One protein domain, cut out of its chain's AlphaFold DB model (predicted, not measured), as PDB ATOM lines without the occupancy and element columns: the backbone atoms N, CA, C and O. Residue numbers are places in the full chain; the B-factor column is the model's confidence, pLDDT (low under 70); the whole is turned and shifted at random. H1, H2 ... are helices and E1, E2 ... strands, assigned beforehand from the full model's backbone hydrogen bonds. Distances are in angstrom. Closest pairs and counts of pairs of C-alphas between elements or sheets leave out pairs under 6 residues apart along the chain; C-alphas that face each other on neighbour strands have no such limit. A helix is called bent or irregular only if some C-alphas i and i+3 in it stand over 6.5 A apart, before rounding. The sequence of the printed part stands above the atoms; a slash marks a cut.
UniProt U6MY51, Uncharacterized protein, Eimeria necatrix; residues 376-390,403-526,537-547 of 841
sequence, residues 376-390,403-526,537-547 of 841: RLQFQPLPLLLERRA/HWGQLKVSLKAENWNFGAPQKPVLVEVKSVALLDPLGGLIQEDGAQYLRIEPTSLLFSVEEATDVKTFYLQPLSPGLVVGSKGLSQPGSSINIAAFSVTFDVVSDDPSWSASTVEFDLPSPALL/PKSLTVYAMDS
ATOM      1  N   ARG A 376     128.889 176.003  94.888       85.62
ATOM      2  CA  ARG A 376     129.651 176.362  96.087       85.62
ATOM      3  C   ARG A 376     128.690 176.772  97.199       85.62
ATOM      4  O   ARG A 376     127.812 177.608  96.987       85.62
ATOM      5  N   LEU A 377     128.870 176.228  98.397       86.81
ATOM      6  CA  LEU A 377     128.219 176.714  99.611       86.81
ATOM      7  C   LEU A 377     129.204 177.621 100.350       86.81
ATOM      8  O   LEU A 377     130.142 177.122 100.968       86.81
ATOM      9  N   GLN A 378     129.014 178.943 100.261       88.38
ATOM     10  CA  GLN A 378     129.888 179.904 100.940       88.38
ATOM     11  C   GLN A 378     129.399 180.195 102.357       88.38
ATOM     12  O   GLN A 378     128.238 180.561 102.563       88.38
ATOM     13  N   PHE A 379     130.337 180.133 103.300       86.31
ATOM     14  CA  PHE A 379     130.193 180.601 104.672       86.31
ATOM     15  C   PHE A 379     131.014 181.882 104.857       86.31
ATOM     16  O   PHE A 379     132.191 181.936 104.505       86.31
ATOM     17  N   GLN A 380     130.413 182.933 105.414       85.00
ATOM     18  CA  GLN A 380     131.156 184.153 105.749       85.00
ATOM     19  C   GLN A 380     131.982 183.947 107.036       85.00
ATOM     20  O   GLN A 380     131.545 183.197 107.912       85.00
ATOM     21  N   PRO A 381     133.146 184.616 107.190       78.06
ATOM     22  CA  PRO A 381     133.931 184.554 108.419       78.06
ATOM     23  C   PRO A 381     133.105 184.942 109.650       78.06
ATOM     24  O   PRO A 381     132.564 186.045 109.735       78.06
ATOM     25  N   LEU A 382     133.029 184.025 110.613       77.44
ATOM     26  CA  LEU A 382     132.403 184.253 111.909       77.44
ATOM     27  C   LEU A 382     133.457 184.847 112.865       77.44
ATOM     28  O   LEU A 382     134.543 184.272 112.972       77.44
ATOM     29  N   PRO A 383     133.192 185.971 113.557       70.06
ATOM     30  CA  PRO A 383     134.090 186.457 114.601       70.06
ATOM     31  C   PRO A 383     134.126 185.477 115.784       70.06
ATOM     32  O   PRO A 383     133.197 184.691 115.975       70.06
ATOM     33  N   LEU A 384     135.180 185.564 116.602       72.38
ATOM     34  CA  LEU A 384     135.297 184.826 117.864       72.38
ATOM     35  C   LEU A 384     134.029 185.024 118.709       72.38
ATOM     36  O   LEU A 384     133.680 186.158 119.050       72.38
ATOM     37  N   LEU A 385     133.333 183.932 119.034       78.00
ATOM     38  CA  LEU A 385     132.109 184.006 119.826       78.00
ATOM     39  C   LEU A 385     132.476 184.264 121.285       78.00
ATOM     40  O   LEU A 385     133.156 183.454 121.899       78.00
ATOM     41  N   LEU A 386     132.025 185.378 121.850       71.25
ATOM     42  CA  LEU A 386     132.171 185.645 123.277       71.25
ATOM     43  C   LEU A 386     130.990 185.029 124.019       71.25
ATOM     44  O   LEU A 386     129.840 185.406 123.776       71.25
ATOM     45  N   GLU A 387     131.267 184.113 124.941       71.62
ATOM     46  CA  GLU A 387     130.265 183.701 125.912       71.62
ATOM     47  C   GLU A 387     129.836 184.911 126.760       71.62
ATOM     48  O   GLU A 387     130.659 185.670 127.275       71.62
ATOM     49  N   ARG A 388     128.521 185.115 126.896       63.19
ATOM     50  CA  ARG A 388     127.958 186.113 127.809       63.19
ATOM     51  C   ARG A 388     127.413 185.424 129.049       63.19
ATOM     52  O   ARG A 388     126.291 184.916 129.028       63.19
ATOM     53  N   ARG A 389     128.165 185.504 130.147       56.44
ATOM     54  CA  ARG A 389     127.663 185.227 131.496       56.44
ATOM     55  C   ARG A 389     126.384 186.034 131.759       56.44
ATOM     56  O   ARG A 389     126.372 187.255 131.592       56.44
ATOM     57  N   ALA A 390     125.311 185.359 132.170       48.59
ATOM     58  CA  ALA A 390     124.058 186.019 132.524       48.59
ATOM     59  C   ALA A 390     124.263 186.928 133.749       48.59
ATOM     60  O   ALA A 390     124.757 186.492 134.789       48.59
ATOM     61  N   HIS A 403     122.429 189.481 119.487       68.06
ATOM     62  CA  HIS A 403     123.680 189.255 120.215       68.06
ATOM     63  C   HIS A 403     124.335 187.892 119.952       68.06
ATOM     64  O   HIS A 403     125.380 187.604 120.535       68.06
ATOM     65  N   TRP A 404     123.716 187.031 119.141       82.25
ATOM     66  CA  TRP A 404     124.240 185.700 118.828       82.25
ATOM     67  C   TRP A 404     125.218 185.785 117.645       82.25
ATOM     68  O   TRP A 404     125.135 186.694 116.815       82.25
ATOM     69  N   GLY A 405     126.126 184.816 117.527       83.44
ATOM     70  CA  GLY A 405     127.023 184.709 116.378       83.44
ATOM     71  C   GLY A 405     126.244 184.486 115.082       83.44
ATOM     72  O   GLY A 405     125.461 183.547 114.998       83.44
ATOM     73  N   GLN A 406     126.452 185.322 114.065       88.25
ATOM     74  CA  GLN A 406     125.730 185.230 112.791       88.25
ATOM     75  C   GLN A 406     126.578 184.534 111.724       88.25
ATOM     76  O   GLN A 406     127.324 185.188 110.992       88.25
ATOM     77  N   LEU A 407     126.443 183.213 111.603       89.62
ATOM     78  CA  LEU A 407     127.058 182.460 110.512       89.62
ATOM     79  C   LEU A 407     126.193 182.613 109.259       89.62
ATOM     80  O   LEU A 407     125.158 181.962 109.096       89.62
ATOM     81  N   LYS A 408     126.617 183.528 108.389       90.44
ATOM     82  CA  LYS A 408     125.948 183.853 107.128       90.44
ATOM     83  C   LYS A 408     126.357 182.868 106.042       90.44
ATOM     84  O   LYS A 408     127.545 182.651 105.809       90.44
ATOM     85  N   VAL A 409     125.352 182.302 105.384       92.06
ATOM     86  CA  VAL A 409     125.455 181.241 104.384       92.06
ATOM     87  C   VAL A 409     124.771 181.702 103.102       92.06
ATOM     88  O   VAL A 409     123.658 182.229 103.136       92.06
ATOM     89  N   SER A 410     125.424 181.489 101.963       91.81
ATOM     90  CA  SER A 410     124.870 181.788 100.638       91.81
ATOM     91  C   SER A 410     125.264 180.709  99.640       91.81
ATOM     92  O   SER A 410     126.430 180.303  99.605       91.81
ATOM     93  N   LEU A 411     124.326 180.299  98.786       91.56
ATOM     94  CA  LEU A 411     124.660 179.495  97.614       91.56
ATOM     95  C   LEU A 411     125.431 180.365  96.610       91.56
ATOM     96  O   LEU A 411     125.151 181.556  96.456       91.56
ATOM     97  N   LYS A 412     126.398 179.778  95.909       85.44
ATOM     98  CA  LYS A 412     127.126 180.409  94.807       85.44
ATOM     99  C   LYS A 412     127.287 179.438  93.647       85.44
ATOM    100  O   LYS A 412     127.624 178.277  93.843       85.44
ATOM    101  N   ALA A 413     127.123 179.947  92.435       76.38
ATOM    102  CA  ALA A 413     127.494 179.261  91.208       76.38
ATOM    103  C   ALA A 413     128.468 180.140  90.419       76.38
ATOM    104  O   ALA A 413     128.278 181.355  90.331       76.38
ATOM    105  N   GLU A 414     129.479 179.526  89.809       66.88
ATOM    106  CA  GLU A 414     130.421 180.213  88.910       66.88
ATOM    107  C   GLU A 414     129.713 180.775  87.667       66.88
ATOM    108  O   GLU A 414     130.102 181.814  87.134       66.88
ATOM    109  N   ASN A 415     128.609 180.143  87.251       69.06
ATOM    110  CA  ASN A 415     127.644 180.740  86.339       69.06
ATOM    111  C   ASN A 415     126.212 180.358  86.742       69.06
ATOM    112  O   ASN A 415     125.774 179.227  86.529       69.06
ATOM    113  N   TRP A 416     125.455 181.318  87.279       72.50
ATOM    114  CA  TRP A 416     124.064 181.119  87.702       72.50
ATOM    115  C   TRP A 416     123.136 180.610  86.587       72.50
ATOM    116  O   TRP A 416     122.184 179.901  86.886       72.50
ATOM    117  N   ASN A 417     123.438 180.841  85.303       65.38
ATOM    118  CA  ASN A 417     122.625 180.301  84.203       65.38
ATOM    119  C   ASN A 417     122.729 178.768  84.044       65.38
ATOM    120  O   ASN A 417     121.944 178.189  83.297       65.38
ATOM    121  N   PHE A 418     123.693 178.122  84.712       55.78
ATOM    122  CA  PHE A 418     123.924 176.672  84.647       55.78
ATOM    123  C   PHE A 418     124.053 176.002  86.023       55.78
ATOM    124  O   PHE A 418     123.802 174.807  86.127       55.78
ATOM    125  N   GLY A 419     124.423 176.754  87.066       63.94
ATOM    126  CA  GLY A 419     124.514 176.272  88.446       63.94
ATOM    127  C   GLY A 419     123.392 176.742  89.379       63.94
ATOM    128  O   GLY A 419     123.418 176.375  90.549       63.94
ATOM    129  N   ALA A 420     122.413 177.538  88.924       78.44
ATOM    130  CA  ALA A 420     121.243 177.850  89.754       78.44
ATOM    131  C   ALA A 420     120.501 176.556  90.146       78.44
ATOM    132  O   ALA A 420     120.245 175.727  89.264       78.44
ATOM    133  N   PRO A 421     120.115 176.380  91.420       85.00
ATOM    134  CA  PRO A 421     119.399 175.191  91.859       85.00
ATOM    135  C   PRO A 421     118.019 175.098  91.196       85.00
ATOM    136  O   PRO A 421     117.204 176.011  91.289       85.00
ATOM    137  N   GLN A 422     117.738 173.973  90.540       86.00
ATOM    138  CA  GLN A 422     116.461 173.694  89.863       86.00
ATOM    139  C   GLN A 422     115.402 173.101  90.814       86.00
ATOM    140  O   GLN A 422     114.258 172.830  90.424       86.00
ATOM    141  N   LYS A 423     115.792 172.868  92.072       89.25
ATOM    142  CA  LYS A 423     114.981 172.381  93.194       89.25
ATOM    143  C   LYS A 423     115.394 173.125  94.464       89.25
ATOM    144  O   LYS A 423     116.522 173.602  94.520       89.25
ATOM    145  N   PRO A 424     114.531 173.226  95.490       92.19
ATOM    146  CA  PRO A 424     114.938 173.799  96.767       92.19
ATOM    147  C   PRO A 424     116.164 173.077  97.341       92.19
ATOM    148  O   PRO A 424     116.292 171.857  97.205       92.19
ATOM    149  N   VAL A 425     117.053 173.829  97.982       93.19
ATOM    150  CA  VAL A 425     118.275 173.308  98.609       93.19
ATOM    151  C   VAL A 425     118.148 173.486 100.112       93.19
ATOM    152  O   VAL A 425     117.916 174.595 100.593       93.19
ATOM    153  N   LEU A 426     118.287 172.393 100.855       94.00
ATOM    154  CA  LEU A 426     118.248 172.383 102.310       94.00
ATOM    155  C   LEU A 426     119.665 172.164 102.846       94.00
ATOM    156  O   LEU A 426     120.297 171.153 102.551       94.00
ATOM    157  N   VAL A 427     120.166 173.120 103.625       93.69
ATOM    158  CA  VAL A 427     121.460 173.030 104.314       93.69
ATOM    159  C   VAL A 427     121.187 172.697 105.775       93.69
ATOM    160  O   VAL A 427     120.523 173.479 106.454       93.69
ATOM    161  N   GLU A 428     121.674 171.560 106.263       93.88
ATOM    162  CA  GLU A 428     121.363 171.044 107.604       93.88
ATOM    163  C   GLU A 428     122.609 170.957 108.492       93.88
ATOM    164  O   GLU A 428     123.682 170.559 108.037       93.88
ATOM    165  N   VAL A 429     122.462 171.288 109.779       92.94
ATOM    166  CA  VAL A 429     123.458 170.988 110.816       92.94
ATOM    167  C   VAL A 429     123.356 169.501 111.153       92.94
ATOM    168  O   VAL A 429     122.366 169.051 111.729       92.94
ATOM    169  N   LYS A 430     124.385 168.730 110.796       91.00
ATOM    170  CA  LYS A 430     124.422 167.272 110.966       91.00
ATOM    171  C   LYS A 430     124.938 166.845 112.336       91.00
ATOM    172  O   LYS A 430     124.437 165.883 112.912       91.00
ATOM    173  N   SER A 431     125.957 167.536 112.838       89.88
ATOM    174  CA  SER A 431     126.519 167.324 114.174       89.88
ATOM    175  C   SER A 431     127.312 168.544 114.640       89.88
ATOM    176  O   SER A 431     127.846 169.305 113.829       89.88
ATOM    177  N   VAL A 432     127.400 168.706 115.959       88.62
ATOM    178  CA  VAL A 432     128.241 169.700 116.635       88.62
ATOM    179  C   VAL A 432     129.086 168.953 117.658       88.62
ATOM    180  O   VAL A 432     128.537 168.274 118.523       88.62
ATOM    181  N   ALA A 433     130.406 169.043 117.536       86.25
ATOM    182  CA  ALA A 433     131.350 168.235 118.301       86.25
ATOM    183  C   ALA A 433     132.476 169.094 118.895       86.25
ATOM    184  O   ALA A 433     132.928 170.039 118.252       86.25
ATOM    185  N   LEU A 434     132.957 168.768 120.096       81.12
ATOM    186  CA  LEU A 434     134.114 169.437 120.707       81.12
ATOM    187  C   LEU A 434     135.435 168.953 120.087       81.12
ATOM    188  O   LEU A 434     135.622 167.759 119.832       81.12
ATOM    189  N   LEU A 435     136.374 169.873 119.872       76.44
ATOM    190  CA  LEU A 435     137.749 169.562 119.477       76.44
ATOM    191  C   LEU A 435     138.630 169.457 120.730       76.44
ATOM    192  O   LEU A 435     138.827 170.448 121.430       76.44
ATOM    193  N   ASP A 436     139.137 168.251 121.001       70.19
ATOM    194  CA  ASP A 436     140.076 167.904 122.082       70.19
ATOM    195  C   ASP A 436     139.828 168.615 123.439       70.19
ATOM    196  O   ASP A 436     140.676 169.393 123.886       70.19
ATOM    197  N   PRO A 437     138.680 168.377 124.109       65.75
ATOM    198  CA  PRO A 437     138.310 169.080 125.339       65.75
ATOM    199  C   PRO A 437     139.206 168.742 126.546       65.75
ATOM    200  O   PRO A 437     139.635 167.600 126.735       65.75
ATOM    201  N   LEU A 438     139.440 169.731 127.417       57.75
ATOM    202  CA  LEU A 438     140.223 169.613 128.656       57.75
ATOM    203  C   LEU A 438     139.484 168.885 129.806       57.75
ATOM    204  O   LEU A 438     139.296 169.427 130.894       57.75
ATOM    205  N   GLY A 439     139.188 167.601 129.595       57.44
ATOM    206  CA  GLY A 439     138.878 166.630 130.653       57.44
ATOM    207  C   GLY A 439     137.431 166.633 131.161       57.44
ATOM    208  O   GLY A 439     136.796 167.670 131.306       57.44
ATOM    209  N   GLY A 440     136.903 165.440 131.446       58.78
ATOM    210  CA  GLY A 440     135.525 165.229 131.916       58.78
ATOM    211  C   GLY A 440     134.471 165.195 130.802       58.78
ATOM    212  O   GLY A 440     133.570 164.367 130.867       58.78
ATOM    213  N   LEU A 441     134.623 166.025 129.767       67.88
ATOM    214  CA  LEU A 441     133.742 166.065 128.592       67.88
ATOM    215  C   LEU A 441     134.225 165.146 127.459       67.88
ATOM    216  O   LEU A 441     135.430 164.937 127.284       67.88
ATOM    217  N   ILE A 442     133.289 164.648 126.651       75.25
ATOM    218  CA  ILE A 442     133.554 163.901 125.416       75.25
ATOM    219  C   ILE A 442     133.285 164.754 124.171       75.25
ATOM    220  O   ILE A 442     132.582 165.761 124.196       75.25
ATOM    221  N   GLN A 443     133.836 164.325 123.033       78.19
ATOM    222  CA  GLN A 443     133.662 165.005 121.744       78.19
ATOM    223  C   GLN A 443     132.182 165.181 121.344       78.19
ATOM    224  O   GLN A 443     131.834 166.173 120.706       78.19
ATOM    225  N   GLU A 444     131.311 164.252 121.740       81.19
ATOM    226  CA  GLU A 444     129.877 164.258 121.415       81.19
ATOM    227  C   GLU A 444     129.070 165.306 122.211       81.19
ATOM    228  O   GLU A 444     127.976 165.679 121.788       81.19
ATOM    229  N   ASP A 445     129.618 165.864 123.300       77.88
ATOM    230  CA  ASP A 445     128.924 166.860 124.131       77.88
ATOM    231  C   ASP A 445     128.813 168.247 123.466       77.88
ATOM    232  O   ASP A 445     128.117 169.124 123.973       77.88
ATOM    233  N   GLY A 446     129.454 168.471 122.312       77.75
ATOM    234  CA  GLY A 446     129.484 169.778 121.642       77.75
ATOM    235  C   GLY A 446     128.101 170.384 121.360       77.75
ATOM    236  O   GLY A 446     127.935 171.598 121.467       77.75
ATOM    237  N   ALA A 447     127.091 169.556 121.085       81.94
ATOM    238  CA  ALA A 447     125.707 169.997 120.888       81.94
ATOM    239  C   ALA A 447     125.010 170.509 122.170       81.94
ATOM    240  O   ALA A 447     123.969 171.155 122.075       81.94
ATOM    241  N   GLN A 448     125.569 170.244 123.357       81.62
ATOM    242  CA  GLN A 448     125.097 170.788 124.639       81.62
ATOM    243  C   GLN A 448     125.626 172.212 124.878       81.62
ATOM    244  O   GLN A 448     124.952 173.017 125.519       81.62
ATOM    245  N   TYR A 449     126.807 172.531 124.332       78.94
ATOM    246  CA  TYR A 449     127.554 173.764 124.624       78.94
ATOM    247  C   TYR A 449     127.628 174.763 123.461       78.94
ATOM    248  O   TYR A 449     128.053 175.899 123.656       78.94
ATOM    249  N   LEU A 450     127.170 174.393 122.262       85.56
ATOM    250  CA  LEU A 450     126.990 175.316 121.140       85.56
ATOM    251  C   LEU A 450     125.617 175.101 120.488       85.56
ATOM    252  O   LEU A 450     125.419 174.205 119.666       85.56
ATOM    253  N   ARG A 451     124.661 175.962 120.847       87.38
ATOM    254  CA  ARG A 451     123.307 175.985 120.279       87.38
ATOM    255  C   ARG A 451     123.322 176.691 118.928       87.38
ATOM    256  O   ARG A 451     123.859 177.791 118.813       87.38
ATOM    257  N   ILE A 452     122.690 176.085 117.923       90.56
ATOM    258  CA  ILE A 452     122.563 176.645 116.571       90.56
ATOM    259  C   ILE A 452     121.080 176.707 116.191       90.56
ATOM    260  O   ILE A 452     120.381 175.696 116.259       90.56
ATOM    261  N   GLU A 453     120.591 177.888 115.805       91.00
ATOM    262  CA  GLU A 453     119.203 178.099 115.379       91.00
ATOM    263  C   GLU A 453     119.105 178.894 114.064       91.00
ATOM    264  O   GLU A 453     119.745 179.938 113.942       91.00
ATOM    265  N   PRO A 454     118.260 178.485 113.096       93.56
ATOM    266  CA  PRO A 454     117.593 177.179 113.010       93.56
ATOM    267  C   PRO A 454     118.612 176.034 112.852       93.56
ATOM    268  O   PRO A 454     119.792 176.280 112.642       93.56
ATOM    269  N   THR A 455     118.182 174.775 112.925       93.12
ATOM    270  CA  THR A 455     119.061 173.627 112.618       93.12
ATOM    271  C   THR A 455     119.194 173.354 111.116       93.12
ATOM    272  O   THR A 455     120.090 172.618 110.708       93.12
ATOM    273  N   SER A 456     118.353 173.968 110.278       94.50
ATOM    274  CA  SER A 456     118.475 173.921 108.820       94.50
ATOM    275  C   SER A 456     118.021 175.216 108.138       94.50
ATOM    276  O   SER A 456     117.182 175.958 108.656       94.50
ATOM    277  N   LEU A 457     118.595 175.500 106.966       95.31
ATOM    278  CA  LEU A 457     118.270 176.643 106.111       95.31
ATOM    279  C   LEU A 457     117.763 176.148 104.755       95.31
ATOM    280  O   LEU A 457     118.484 175.473 104.022       95.31
ATOM    281  N   LEU A 458     116.523 176.512 104.421       94.94
ATOM    282  CA  LEU A 458     115.910 176.227 103.126       94.94
ATOM    283  C   LEU A 458     116.115 177.409 102.172       94.94
ATOM    284  O   LEU A 458     115.645 178.520 102.431       94.94
ATOM    285  N   PHE A 459     116.764 177.154 101.044       94.69
ATOM    286  CA  PHE A 459     116.860 178.061  99.907       94.69
ATOM    287  C   PHE A 459     115.828 177.622  98.866       94.69
ATOM    288  O   PHE A 459     115.850 176.477  98.407       94.69
ATOM    289  N   SER A 460     114.886 178.502  98.520       92.50
ATOM    290  CA  SER A 460     113.989 178.265  97.386       92.50
ATOM    291  C   SER A 460     114.736 178.522  96.070       92.50
ATOM    292  O   SER A 460     115.837 179.068  96.070       92.50
ATOM    293  N   VAL A 461     114.141 178.145  94.936       89.12
ATOM    294  CA  VAL A 461     114.709 178.441  93.604       89.12
ATOM    295  C   VAL A 461     114.751 179.955  93.335       89.12
ATOM    296  O   VAL A 461     115.644 180.435  92.646       89.12
ATOM    297  N   GLU A 462     113.809 180.710  93.907       86.50
ATOM    298  CA  GLU A 462     113.683 182.165  93.740       86.50
ATOM    299  C   GLU A 462     114.591 182.940  94.716       86.50
ATOM    300  O   GLU A 462     115.153 183.966  94.349       86.50
ATOM    301  N   GLU A 463     114.799 182.409  95.925       87.81
ATOM    302  CA  GLU A 463     115.653 182.966  96.992       87.81
ATOM    303  C   GLU A 463     117.069 182.349  96.987       87.81
ATOM    304  O   GLU A 463     117.779 182.370  97.997       87.81
ATOM    305  N   ALA A 464     117.487 181.719  95.885       83.88
ATOM    306  CA  ALA A 464     118.728 180.942  95.833       83.88
ATOM    307  C   ALA A 464     119.987 181.800  96.065       83.88
ATOM    308  O   ALA A 464     120.977 181.312  96.604       83.88
ATOM    309  N   THR A 465     119.939 183.079  95.682       84.69
ATOM    310  CA  THR A 465     121.009 184.069  95.881       84.69
ATOM    311  C   THR A 465     121.034 184.697  97.276       84.69
ATOM    312  O   THR A 465     121.972 185.434  97.586       84.69
ATOM    313  N   ASP A 466     120.013 184.466  98.103       91.69
ATOM    314  CA  ASP A 466     119.836 185.207  99.351       91.69
ATOM    315  C   ASP A 466     120.813 184.745 100.433       91.69
ATOM    316  O   ASP A 466     121.117 183.562 100.579       91.69
ATOM    317  N   VAL A 467     121.284 185.688 101.254       93.00
ATOM    318  CA  VAL A 467     122.128 185.371 102.411       93.00
ATOM    319  C   VAL A 467     121.236 184.966 103.580       93.00
ATOM    320  O   VAL A 467     120.546 185.799 104.170       93.00
ATOM    321  N   LYS A 468     121.273 183.686 103.950       94.12
ATOM    322  CA  LYS A 468     120.525 183.132 105.088       94.12
ATOM    323  C   LYS A 468     121.475 182.894 106.264       94.12
ATOM    324  O   LYS A 468     122.677 182.753 106.075       94.12
ATOM    325  N   THR A 469     120.970 182.950 107.496       92.12
ATOM    326  CA  THR A 469     121.824 183.046 108.698       92.12
ATOM    327  C   THR A 469     121.490 181.959 109.709       92.12
ATOM    328  O   THR A 469     120.344 181.855 110.144       92.12
ATOM    329  N   PHE A 470     122.510 181.207 110.118       91.94
ATOM    330  CA  PHE A 470     122.500 180.438 111.358       91.94
ATOM    331  C   PHE A 470     122.909 181.359 112.518       91.94
ATOM    332  O   PHE A 470     123.912 182.069 112.423       91.94
ATOM    333  N   TYR A 471     122.151 181.338 113.613       89.56
ATOM    334  CA  TYR A 471     122.472 182.030 114.860       89.56
ATOM    335  C   TYR A 471     123.118 181.040 115.831       89.56
ATOM    336  O   TYR A 471     122.523 180.011 116.147       89.56
ATOM    337  N   LEU A 472     124.324 181.351 116.300       89.94
ATOM    338  CA  LEU A 472     125.132 180.504 117.173       89.94
ATOM    339  C   LEU A 472     125.241 181.128 118.568       89.94
ATOM    340  O   LEU A 472     125.676 182.272 118.710       89.94
ATOM    341  N   GLN A 473     124.887 180.360 119.593       85.94
ATOM    342  CA  GLN A 473     125.041 180.724 120.998       85.94
ATOM    343  C   GLN A 473     125.944 179.691 121.693       85.94
ATOM    344  O   GLN A 473     125.515 178.543 121.843       85.94
ATOM    345  N   PRO A 474     127.161 180.060 122.145       81.81
ATOM    346  CA  PRO A 474     127.868 179.253 123.131       81.81
ATOM    347  C   PRO A 474     127.068 179.255 124.443       81.81
ATOM    348  O   PRO A 474     126.540 180.292 124.860       81.81
ATOM    349  N   LEU A 475     126.939 178.086 125.061       74.75
ATOM    350  CA  LEU A 475     126.224 177.871 126.313       74.75
ATOM    351  C   LEU A 475     127.227 177.482 127.398       74.75
ATOM    352  O   LEU A 475     127.854 176.427 127.310       74.75
ATOM    353  N   SER A 476     127.325 178.323 128.426       65.56
ATOM    354  CA  SER A 476     128.190 178.085 129.580       65.56
ATOM    355  C   SER A 476     127.784 176.802 130.315       65.56
ATOM    356  O   SER A 476     126.622 176.690 130.727       65.56
ATOM    357  N   PRO A 477     128.706 175.853 130.556       59.50
ATOM    358  CA  PRO A 477     128.477 174.774 131.511       59.50
ATOM    359  C   PRO A 477     128.636 175.245 132.967       59.50
ATOM    360  O   PRO A 477     128.307 174.498 133.890       59.50
ATOM    361  N   GLY A 478     129.214 176.433 133.190       58.25
ATOM    362  CA  GLY A 478     129.859 176.780 134.453       58.25
ATOM    363  C   GLY A 478     131.172 176.019 134.696       58.25
ATOM    364  O   GLY A 478     131.619 175.975 135.836       58.25
ATOM    365  N   LEU A 479     131.739 175.352 133.684       60.00
ATOM    366  CA  LEU A 479     132.980 174.566 133.720       60.00
ATOM    367  C   LEU A 479     133.875 175.076 132.591       60.00
ATOM    368  O   LEU A 479     133.388 175.252 131.479       60.00
ATOM    369  N   VAL A 480     135.173 175.230 132.852       62.75
ATOM    370  CA  VAL A 480     136.133 175.694 131.843       62.75
ATOM    371  C   VAL A 480     136.305 174.657 130.721       62.75
ATOM    372  O   VAL A 480     136.807 173.554 130.956       62.75
ATOM    373  N   VAL A 481     135.945 175.015 129.484       64.25
ATOM    374  CA  VAL A 481     136.050 174.153 128.291       64.25
ATOM    375  C   VAL A 481     137.130 174.674 127.349       64.25
ATOM    376  O   VAL A 481     136.868 175.290 126.320       64.25
ATOM    377  N   GLY A 482     138.384 174.375 127.676       68.12
ATOM    378  CA  GLY A 482     139.486 174.607 126.749       68.12
ATOM    379  C   GLY A 482     139.656 173.475 125.733       68.12
ATOM    380  O   GLY A 482     139.620 172.298 126.092       68.12
ATOM    381  N   SER A 483     139.920 173.821 124.474       65.62
ATOM    382  CA  SER A 483     140.473 172.901 123.474       65.62
ATOM    383  C   SER A 483     141.994 172.794 123.618       65.62
ATOM    384  O   SER A 483     142.711 173.803 123.676       65.62
ATOM    385  N   LYS A 484     142.506 171.563 123.655       60.34
ATOM    386  CA  LYS A 484     143.923 171.240 123.864       60.34
ATOM    387  C   LYS A 484     144.806 171.829 122.756       60.34
ATOM    388  O   LYS A 484     144.698 171.452 121.595       60.34
ATOM    389  N   GLY A 485     145.711 172.735 123.128       56.34
ATOM    390  CA  GLY A 485     146.591 173.446 122.188       56.34
ATOM    391  C   GLY A 485     146.053 174.796 121.696       56.34
ATOM    392  O   GLY A 485     146.779 175.508 121.008       56.34
ATOM    393  N   LEU A 486     144.826 175.172 122.080       61.75
ATOM    394  CA  LEU A 486     144.290 176.533 121.934       61.75
ATOM    395  C   LEU A 486     144.236 177.255 123.284       61.75
ATOM    396  O   LEU A 486     144.656 178.402 123.384       61.75
ATOM    397  N   SER A 487     143.762 176.562 124.324       61.22
ATOM    398  CA  SER A 487     143.804 177.054 125.704       61.22
ATOM    399  C   SER A 487     145.124 176.665 126.369       61.22
ATOM    400  O   SER A 487     145.546 175.508 126.275       61.22
ATOM    401  N   GLN A 488     145.765 177.612 127.058       58.00
ATOM    402  CA  GLN A 488     146.907 177.331 127.931       58.00
ATOM    403  C   GLN A 488     146.407 177.216 129.379       58.00
ATOM    404  O   GLN A 488     145.700 178.111 129.839       58.00
ATOM    405  N   PRO A 489     146.772 176.166 130.137       48.56
ATOM    406  CA  PRO A 489     146.515 176.136 131.573       48.56
ATOM    407  C   PRO A 489     147.120 177.376 132.250       48.56
ATOM    408  O   PRO A 489     148.334 177.579 132.210       48.56
ATOM    409  N   GLY A 490     146.266 178.231 132.820       50.72
ATOM    410  CA  GLY A 490     146.660 179.502 133.438       50.72
ATOM    411  C   GLY A 490     146.555 180.755 132.552       50.72
ATOM    412  O   GLY A 490     146.799 181.847 133.062       50.72
ATOM    413  N   SER A 491     146.159 180.669 131.274       53.09
ATOM    414  CA  SER A 491     145.729 181.871 130.538       53.09
ATOM    415  C   SER A 491     144.315 182.270 130.962       53.09
ATOM    416  O   SER A 491     143.404 181.453 130.887       53.09
ATOM    417  N   SER A 492     144.088 183.539 131.317       53.12
ATOM    418  CA  SER A 492     142.765 184.104 131.665       53.12
ATOM    419  C   SER A 492     141.806 184.266 130.468       53.12
ATOM    420  O   SER A 492     140.905 185.103 130.474       53.12
ATOM    421  N   ILE A 493     142.032 183.476 129.420       58.06
ATOM    422  CA  ILE A 493     141.266 183.384 128.184       58.06
ATOM    423  C   ILE A 493     141.169 181.888 127.892       58.06
ATOM    424  O   ILE A 493     142.150 181.272 127.473       58.06
ATOM    425  N   ASN A 494     139.999 181.308 128.139       69.50
ATOM    426  CA  ASN A 494     139.705 179.925 127.790       69.50
ATOM    427  C   ASN A 494     139.010 179.897 126.421       69.50
ATOM    428  O   ASN A 494     138.266 180.813 126.069       69.50
ATOM    429  N   ILE A 495     139.315 178.893 125.596       71.00
ATOM    430  CA  ILE A 495     138.830 178.816 124.210       71.00
ATOM    431  C   ILE A 495     138.350 177.401 123.899       71.00
ATOM    432  O   ILE A 495     139.166 176.483 123.747       71.00
ATOM    433  N   ALA A 496     137.040 177.270 123.712       77.38
ATOM    434  CA  ALA A 496     136.402 176.093 123.144       77.38
ATOM    435  C   ALA A 496     136.411 176.194 121.612       77.38
ATOM    436  O   ALA A 496     135.997 177.205 121.036       77.38
ATOM    437  N   ALA A 497     136.846 175.137 120.929       81.00
ATOM    438  CA  ALA A 497     136.679 174.997 119.490       81.00
ATOM    439  C   ALA A 497     135.711 173.850 119.174       81.00
ATOM    440  O   ALA A 497     135.869 172.720 119.641       81.00
ATOM    441  N   PHE A 498     134.712 174.150 118.352       83.62
ATOM    442  CA  PHE A 498     133.657 173.231 117.948       83.62
ATOM    443  C   PHE A 498     133.783 172.904 116.462       83.62
ATOM    444  O   PHE A 498     133.921 173.806 115.640       83.62
ATOM    445  N   SER A 499     133.676 171.631 116.103       87.19
ATOM    446  CA  SER A 499     133.485 171.183 114.726       87.19
ATOM    447  C   SER A 499     131.989 171.078 114.439       87.19
ATOM    448  O   SER A 499     131.303 170.205 114.976       87.19
ATOM    449  N   VAL A 500     131.474 171.982 113.605       88.19
ATOM    450  CA  VAL A 500     130.092 171.968 113.112       88.19
ATOM    451  C   VAL A 500     130.099 171.334 111.727       88.19
ATOM    452  O   VAL A 500     130.621 171.911 110.774       88.19
ATOM    453  N   THR A 501     129.539 170.132 111.606       89.88
ATOM    454  CA  THR A 501     129.449 169.428 110.321       89.88
ATOM    455  C   THR A 501     128.097 169.687 109.681       89.88
ATOM    456  O   THR A 501     127.058 169.466 110.302       89.88
ATOM    457  N   PHE A 502     128.114 170.119 108.423       90.25
ATOM    458  CA  PHE A 502     126.916 170.383 107.630       90.25
ATOM    459  C   PHE A 502     126.652 169.263 106.612       90.25
ATOM    460  O   PHE A 502     127.561 168.529 106.218       90.25
ATOM    461  N   ASP A 503     125.410 169.145 106.150       91.19
ATOM    462  CA  ASP A 503     125.048 168.386 104.947       91.19
ATOM    463  C   ASP A 503     124.138 169.224 104.036       91.19
ATOM    464  O   ASP A 503     123.544 170.212 104.471       91.19
ATOM    465  N   VAL A 504     124.054 168.844 102.758       90.94
ATOM    466  CA  VAL A 504     123.252 169.547 101.740       90.94
ATOM    467  C   VAL A 504     122.326 168.566 101.025       90.94
ATOM    468  O   VAL A 504     122.773 167.642 100.340       90.94
ATOM    469  N   VAL A 505     121.025 168.774 101.191       91.19
ATOM    470  CA  VAL A 505     119.965 167.898 100.692       91.19
ATOM    471  C   VAL A 505     119.158 168.643  99.630       91.19
ATOM    472  O   VAL A 505     118.574 169.694  99.895       91.19
ATOM    473  N   SER A 506     119.106 168.091  98.421       89.88
ATOM    474  CA  SER A 506     118.242 168.565  97.339       89.88
ATOM    475  C   SER A 506     117.892 167.419  96.389       89.88
ATOM    476  O   SER A 506     118.667 166.475  96.232       89.88
ATOM    477  N   ASP A 507     116.743 167.538  95.721       87.00
ATOM    478  CA  ASP A 507     116.382 166.718  94.557       87.00
ATOM    479  C   ASP A 507     117.192 167.106  93.297       87.00
ATOM    480  O   ASP A 507     117.151 166.402  92.288       87.00
ATOM    481  N   ASP A 508     117.906 168.240  93.322       82.88
ATOM    482  CA  ASP A 508     118.855 168.627  92.276       82.88
ATOM    483  C   ASP A 508     120.222 167.957  92.536       82.88
ATOM    484  O   ASP A 508     120.876 168.276  93.534       82.88
ATOM    485  N   PRO A 509     120.708 167.055  91.656       79.12
ATOM    486  CA  PRO A 509     121.990 166.373  91.856       79.12
ATOM    487  C   PRO A 509     123.183 167.343  91.887       79.12
ATOM    488  O   PRO A 509     124.194 167.043  92.526       79.12
ATOM    489  N   SER A 510     123.051 168.514  91.257       77.62
ATOM    490  CA  SER A 510     124.039 169.603  91.255       77.62
ATOM    491  C   SER A 510     124.178 170.268  92.629       77.62
ATOM    492  O   SER A 510     125.191 170.908  92.896       77.62
ATOM    493  N   TRP A 511     123.181 170.100  93.504       80.88
ATOM    494  CA  TRP A 511     123.118 170.639  94.865       80.88
ATOM    495  C   TRP A 511     122.990 169.525  95.910       80.88
ATOM    496  O   TRP A 511     122.282 169.641  96.909       80.88
ATOM    497  N   SER A 512     123.706 168.426  95.670       80.88
ATOM    498  CA  SER A 512     123.828 167.291  96.583       80.88
ATOM    499  C   SER A 512     125.146 167.331  97.362       80.88
ATOM    500  O   SER A 512     126.175 167.802  96.871       80.88
ATOM    501  N   ALA A 513     125.158 166.790  98.581       75.69
ATOM    502  CA  ALA A 513     126.322 166.860  99.468       75.69
ATOM    503  C   ALA A 513     127.562 166.038  99.037       75.69
ATOM    504  O   ALA A 513     128.523 165.951  99.800       75.69
ATOM    505  N   SER A 514     127.549 165.388  97.872       74.00
ATOM    506  CA  SER A 514     128.733 164.801  97.218       74.00
ATOM    507  C   SER A 514     129.350 165.708  96.150       74.00
ATOM    508  O   SER A 514     130.437 165.418  95.659       74.00
ATOM    509  N   THR A 515     128.627 166.758  95.759       72.56
ATOM    510  CA  THR A 515     128.863 167.554  94.547       72.56
ATOM    511  C   THR A 515     129.057 169.038  94.863       72.56
ATOM    512  O   THR A 515     129.750 169.728  94.122       72.56
ATOM    513  N   VAL A 516     128.482 169.518  95.970       81.44
ATOM    514  CA  VAL A 516     128.671 170.887  96.468       81.44
ATOM    515  C   VAL A 516     130.041 171.044  97.131       81.44
ATOM    516  O   VAL A 516     130.394 170.287  98.036       81.44
ATOM    517  N   GLU A 517     130.789 172.059  96.707       83.12
ATOM    518  CA  GLU A 517     132.061 172.472  97.303       83.12
ATOM    519  C   GLU A 517     131.803 173.424  98.485       83.12
ATOM    520  O   GLU A 517     131.017 174.368  98.376       83.12
ATOM    521  N   PHE A 518     132.452 173.190  99.628       82.31
ATOM    522  CA  PHE A 518     132.267 173.995 100.838       82.31
ATOM    523  C   PHE A 518     133.331 175.097 100.897       82.31
ATOM    524  O   PHE A 518     134.482 174.852 101.255       82.31
ATOM    525  N   ASP A 519     132.931 176.321 100.554       83.75
ATOM    526  CA  ASP A 519     133.764 177.524 100.626       83.75
ATOM    527  C   ASP A 519     133.741 178.053 102.071       83.75
ATOM    528  O   ASP A 519     132.915 178.887 102.461       83.75
ATOM    529  N   LEU A 520     134.596 177.435 102.892       77.44
ATOM    530  CA  LEU A 520     134.762 177.700 104.321       77.44
ATOM    531  C   LEU A 520     135.791 178.824 104.551       77.44
ATOM    532  O   LEU A 520     136.839 178.841 103.898       77.44
ATOM    533  N   PRO A 521     135.565 179.732 105.519       68.94
ATOM    534  CA  PRO A 521     136.531 180.770 105.853       68.94
ATOM    535  C   PRO A 521     137.844 180.156 106.362       68.94
ATOM    536  O   PRO A 521     137.848 179.235 107.178       68.94
ATOM    537  N   SER A 522     138.974 180.699 105.904       57.56
ATOM    538  CA  SER A 522     140.297 180.297 106.398       57.56
ATOM    539  C   SER A 522     140.429 180.572 107.907       57.56
ATOM    540  O   SER A 522     140.011 181.641 108.349       57.56
ATOM    541  N   PRO A 523     141.072 179.690 108.702       54.34
ATOM    542  CA  PRO A 523     141.170 179.809 110.167       54.34
ATOM    543  C   PRO A 523     142.142 180.907 110.654       54.34
ATOM    544  O   PRO A 523     142.665 180.857 111.767       54.34
ATOM    545  N   ALA A 524     142.423 181.906 109.821       40.28
ATOM    546  CA  ALA A 524     143.317 183.006 110.137       40.28
ATOM    547  C   ALA A 524     142.583 184.080 110.954       40.28
ATOM    548  O   ALA A 524     141.992 184.978 110.362       40.28
ATOM    549  N   LEU A 525     142.644 184.005 112.294       44.22
ATOM    550  CA  LEU A 525     142.500 185.183 113.178       44.22
ATOM    551  C   LEU A 525     142.972 185.009 114.648       44.22
ATOM    552  O   LEU A 525     142.645 185.843 115.489       44.22
ATOM    553  N   LEU A 526     143.780 183.989 114.979       39.19
ATOM    554  CA  LEU A 526     144.459 183.890 116.287       39.19
ATOM    555  C   LEU A 526     145.970 183.665 116.126       39.19
ATOM    556  O   LEU A 526     146.410 182.706 115.493       39.19
ATOM    557  N   PRO A 537     135.729 167.756 104.615       65.44
ATOM    558  CA  PRO A 537     135.261 168.611 103.509       65.44
ATOM    559  C   PRO A 537     133.848 169.220 103.684       65.44
ATOM    560  O   PRO A 537     133.256 169.673 102.710       65.44
ATOM    561  N   LYS A 538     133.291 169.199 104.903       78.94
ATOM    562  CA  LYS A 538     131.974 169.739 105.294       78.94
ATOM    563  C   LYS A 538     131.939 170.326 106.715       78.94
ATOM    564  O   LYS A 538     130.857 170.610 107.233       78.94
ATOM    565  N   SER A 539     133.089 170.419 107.385       82.56
ATOM    566  CA  SER A 539     133.171 170.702 108.822       82.56
ATOM    567  C   SER A 539     133.797 172.072 109.063       82.56
ATOM    568  O   SER A 539     134.971 172.285 108.771       82.56
ATOM    569  N   LEU A 540     133.004 172.996 109.603       84.94
ATOM    570  CA  LEU A 540     133.438 174.332 110.000       84.94
ATOM    571  C   LEU A 540     133.942 174.308 111.446       84.94
ATOM    572  O   LEU A 540     133.215 173.869 112.338       84.94
ATOM    573  N   THR A 541     135.131 174.856 111.697       82.19
ATOM    574  CA  THR A 541     135.572 175.141 113.069       82.19
ATOM    575  C   THR A 541     134.981 176.466 113.546       82.19
ATOM    576  O   THR A 541     135.230 177.514 112.953       82.19
ATOM    577  N   VAL A 542     134.224 176.424 114.639       83.69
ATOM    578  CA  VAL A 542     133.698 177.589 115.357       83.69
ATOM    579  C   VAL A 542     134.490 177.758 116.648       83.69
ATOM    580  O   VAL A 542     134.544 176.842 117.464       83.69
ATOM    581  N   TYR A 543     135.087 178.932 116.845       81.25
ATOM    582  CA  TYR A 543     135.801 179.279 118.073       81.25
ATOM    583  C   TYR A 543     134.897 180.102 118.991       81.25
ATOM    584  O   TYR A 543     134.344 181.121 118.567       81.25
ATOM    585  N   ALA A 544     134.793 179.684 120.250       78.88
ATOM    586  CA  ALA A 544     134.196 180.464 121.320       78.88
ATOM    587  C   ALA A 544     135.242 180.752 122.403       78.88
ATOM    588  O   ALA A 544     135.950 179.851 122.846       78.88
ATOM    589  N   MET A 545     135.325 182.011 122.824       76.56
ATOM    590  CA  MET A 545     135.963 182.385 124.076       76.56
ATOM    591  C   MET A 545     134.986 182.078 125.209       76.56
ATOM    592  O   MET A 545     133.924 182.696 125.318       76.56
ATOM    593  N   ASP A 546     135.382 181.109 126.019       71.50
ATOM    594  CA  ASP A 546     134.786 180.769 127.302       71.50
ATOM    595  C   ASP A 546     135.053 181.925 128.287       71.50
ATOM    596  O   ASP A 546     136.140 182.517 128.294       71.50
ATOM    597  N   SER A 547     134.022 182.308 129.049       66.44
ATOM    598  CA  SER A 547     134.063 183.451 129.970       66.44
ATOM    599  C   SER A 547     134.379 183.063 131.416       66.44
ATOM    600  O   SER A 547     134.563 183.946 132.262       66.44
TER     601      SER A 547
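Overview. This is residues 376 to 390, 403 to 526 and 537 to 547 of the 841 residues of an uncharacterized protein of Eimeria necatrix (UniProt U6MY51). Two curled sheets stand face to face along a narrow interior, as an elongated sandwich: E4, E6, E2, E1 and E8 on one side, E5, E3, E7 and E9 on the other. E4 runs on into E5 from one sheet to the other, the short helices H1 and H2 sit at opposite ends of the length, and the long loop of residues 475 to 493 extends it beyond the H2 end. The printed part has 150 residues with two named helices and nine named strands, in the order E1 E2 H1 E3 H2 E4 E5 E6 E7 E8 E9. The first sheet is mixed, in the order E4, E6, E2, E1, E8; the second, E5, E3, E7, E9, is antiparallel throughout. The class is mostly strand, with under half of the residues in named elements; the whole is compact, with a radius of gyration of the C-alphas of 16.6 A, and its spans are 55 by 28 by 26 A, only just elongated.

Arrangement. Begin at E2, residues 405 to 413, an inner strand of the five-strand sheet. Its neighbours are staggered: residues 405 to 409 pair with E6, residues 468 to 474, and residues 409 to 412 with E1, residues 376 to 379. E6 is antiparallel to E2 at 149 degrees; look for N 407 and O 470, 2.9 A apart. E1 is antiparallel to E2 at 162 degrees, with N 378 and O 410 at 3.0 A. The edge strand E8, residues 517 to 519, is parallel to E1 at 28 degrees, with N 377 and O 517 at 2.8 A. The other edge strand, E4, residues 450 to 453, is antiparallel to E6 at 151 degrees, with N 451 and O 473 at 2.9 A. E4 runs on at 34 degrees into E5, residues 456 to 459, an edge strand of the four-strand sheet. E5 is antiparallel to E3, residues 425 to 434, at 156 degrees, with N 427 and O 457 at 2.9 A. E3 is antiparallel to E7, residues 494 to 505, at 150 degrees, with N 428 and O 503 at 2.9 A. E7 is antiparallel to the edge strand E9, residues 539 to 546, at 151 degrees, with N 498 and O 542 at 2.8 A. Residues 385 to 386 pair, parallel, with residues 544 to 545 of E9. Between the sheets, E2 and E3 are apart. H2, residues 443 to 449, is on the four-strand sheet at a height of 5.3 A and stands up from it at 46 degrees; its closest C-alphas to E3 are Gly 446 and Ala 433, 4.1 A apart. H2 only grazes the five-strand sheet. H2 is irregular, with C-alphas 444 and 447 7.1 A apart; 0 of its 3 O i to N i+4 pairs and 2 of its 4 O i to N i+3 pairs are within hydrogen-bond range. H1, residues 416 to 419, is too short for an O i to N i+4 pair; it is not on the five-strand sheet, but only just, with 4 pairs of C-alphas within 10 A.

Along the chain. Find C-alpha 376 at (129.651, 176.362, 96.087), where E1 begins. E2 runs 25.8 A from C-alpha 405 at (127.023, 184.709, 116.378); E3 measures 27.5 A, E6 19.9 A and E7 35.6 A. E9 runs 21.1 A and ends at C-alpha 546, (134.786, 180.769, 127.302). H2 measures 11.1 A; H1, E1, E4, E5 and E8 are shorter.

Size, cuts and confidence. The two C-alphas farthest apart, Asn 417 and Gly 490, are 54.8 A apart. Two cuts interrupt the printed part: C-alphas 390 and 403 stand 12.7 A apart, and C-alphas 526 and 537 21.9 A. The links E6 to E7 and E7 to E8 are long. The mean pLDDT of the printed part is 77.6; among the residues under 70 are 437 to 441, 476 to 494 and 521 to 526.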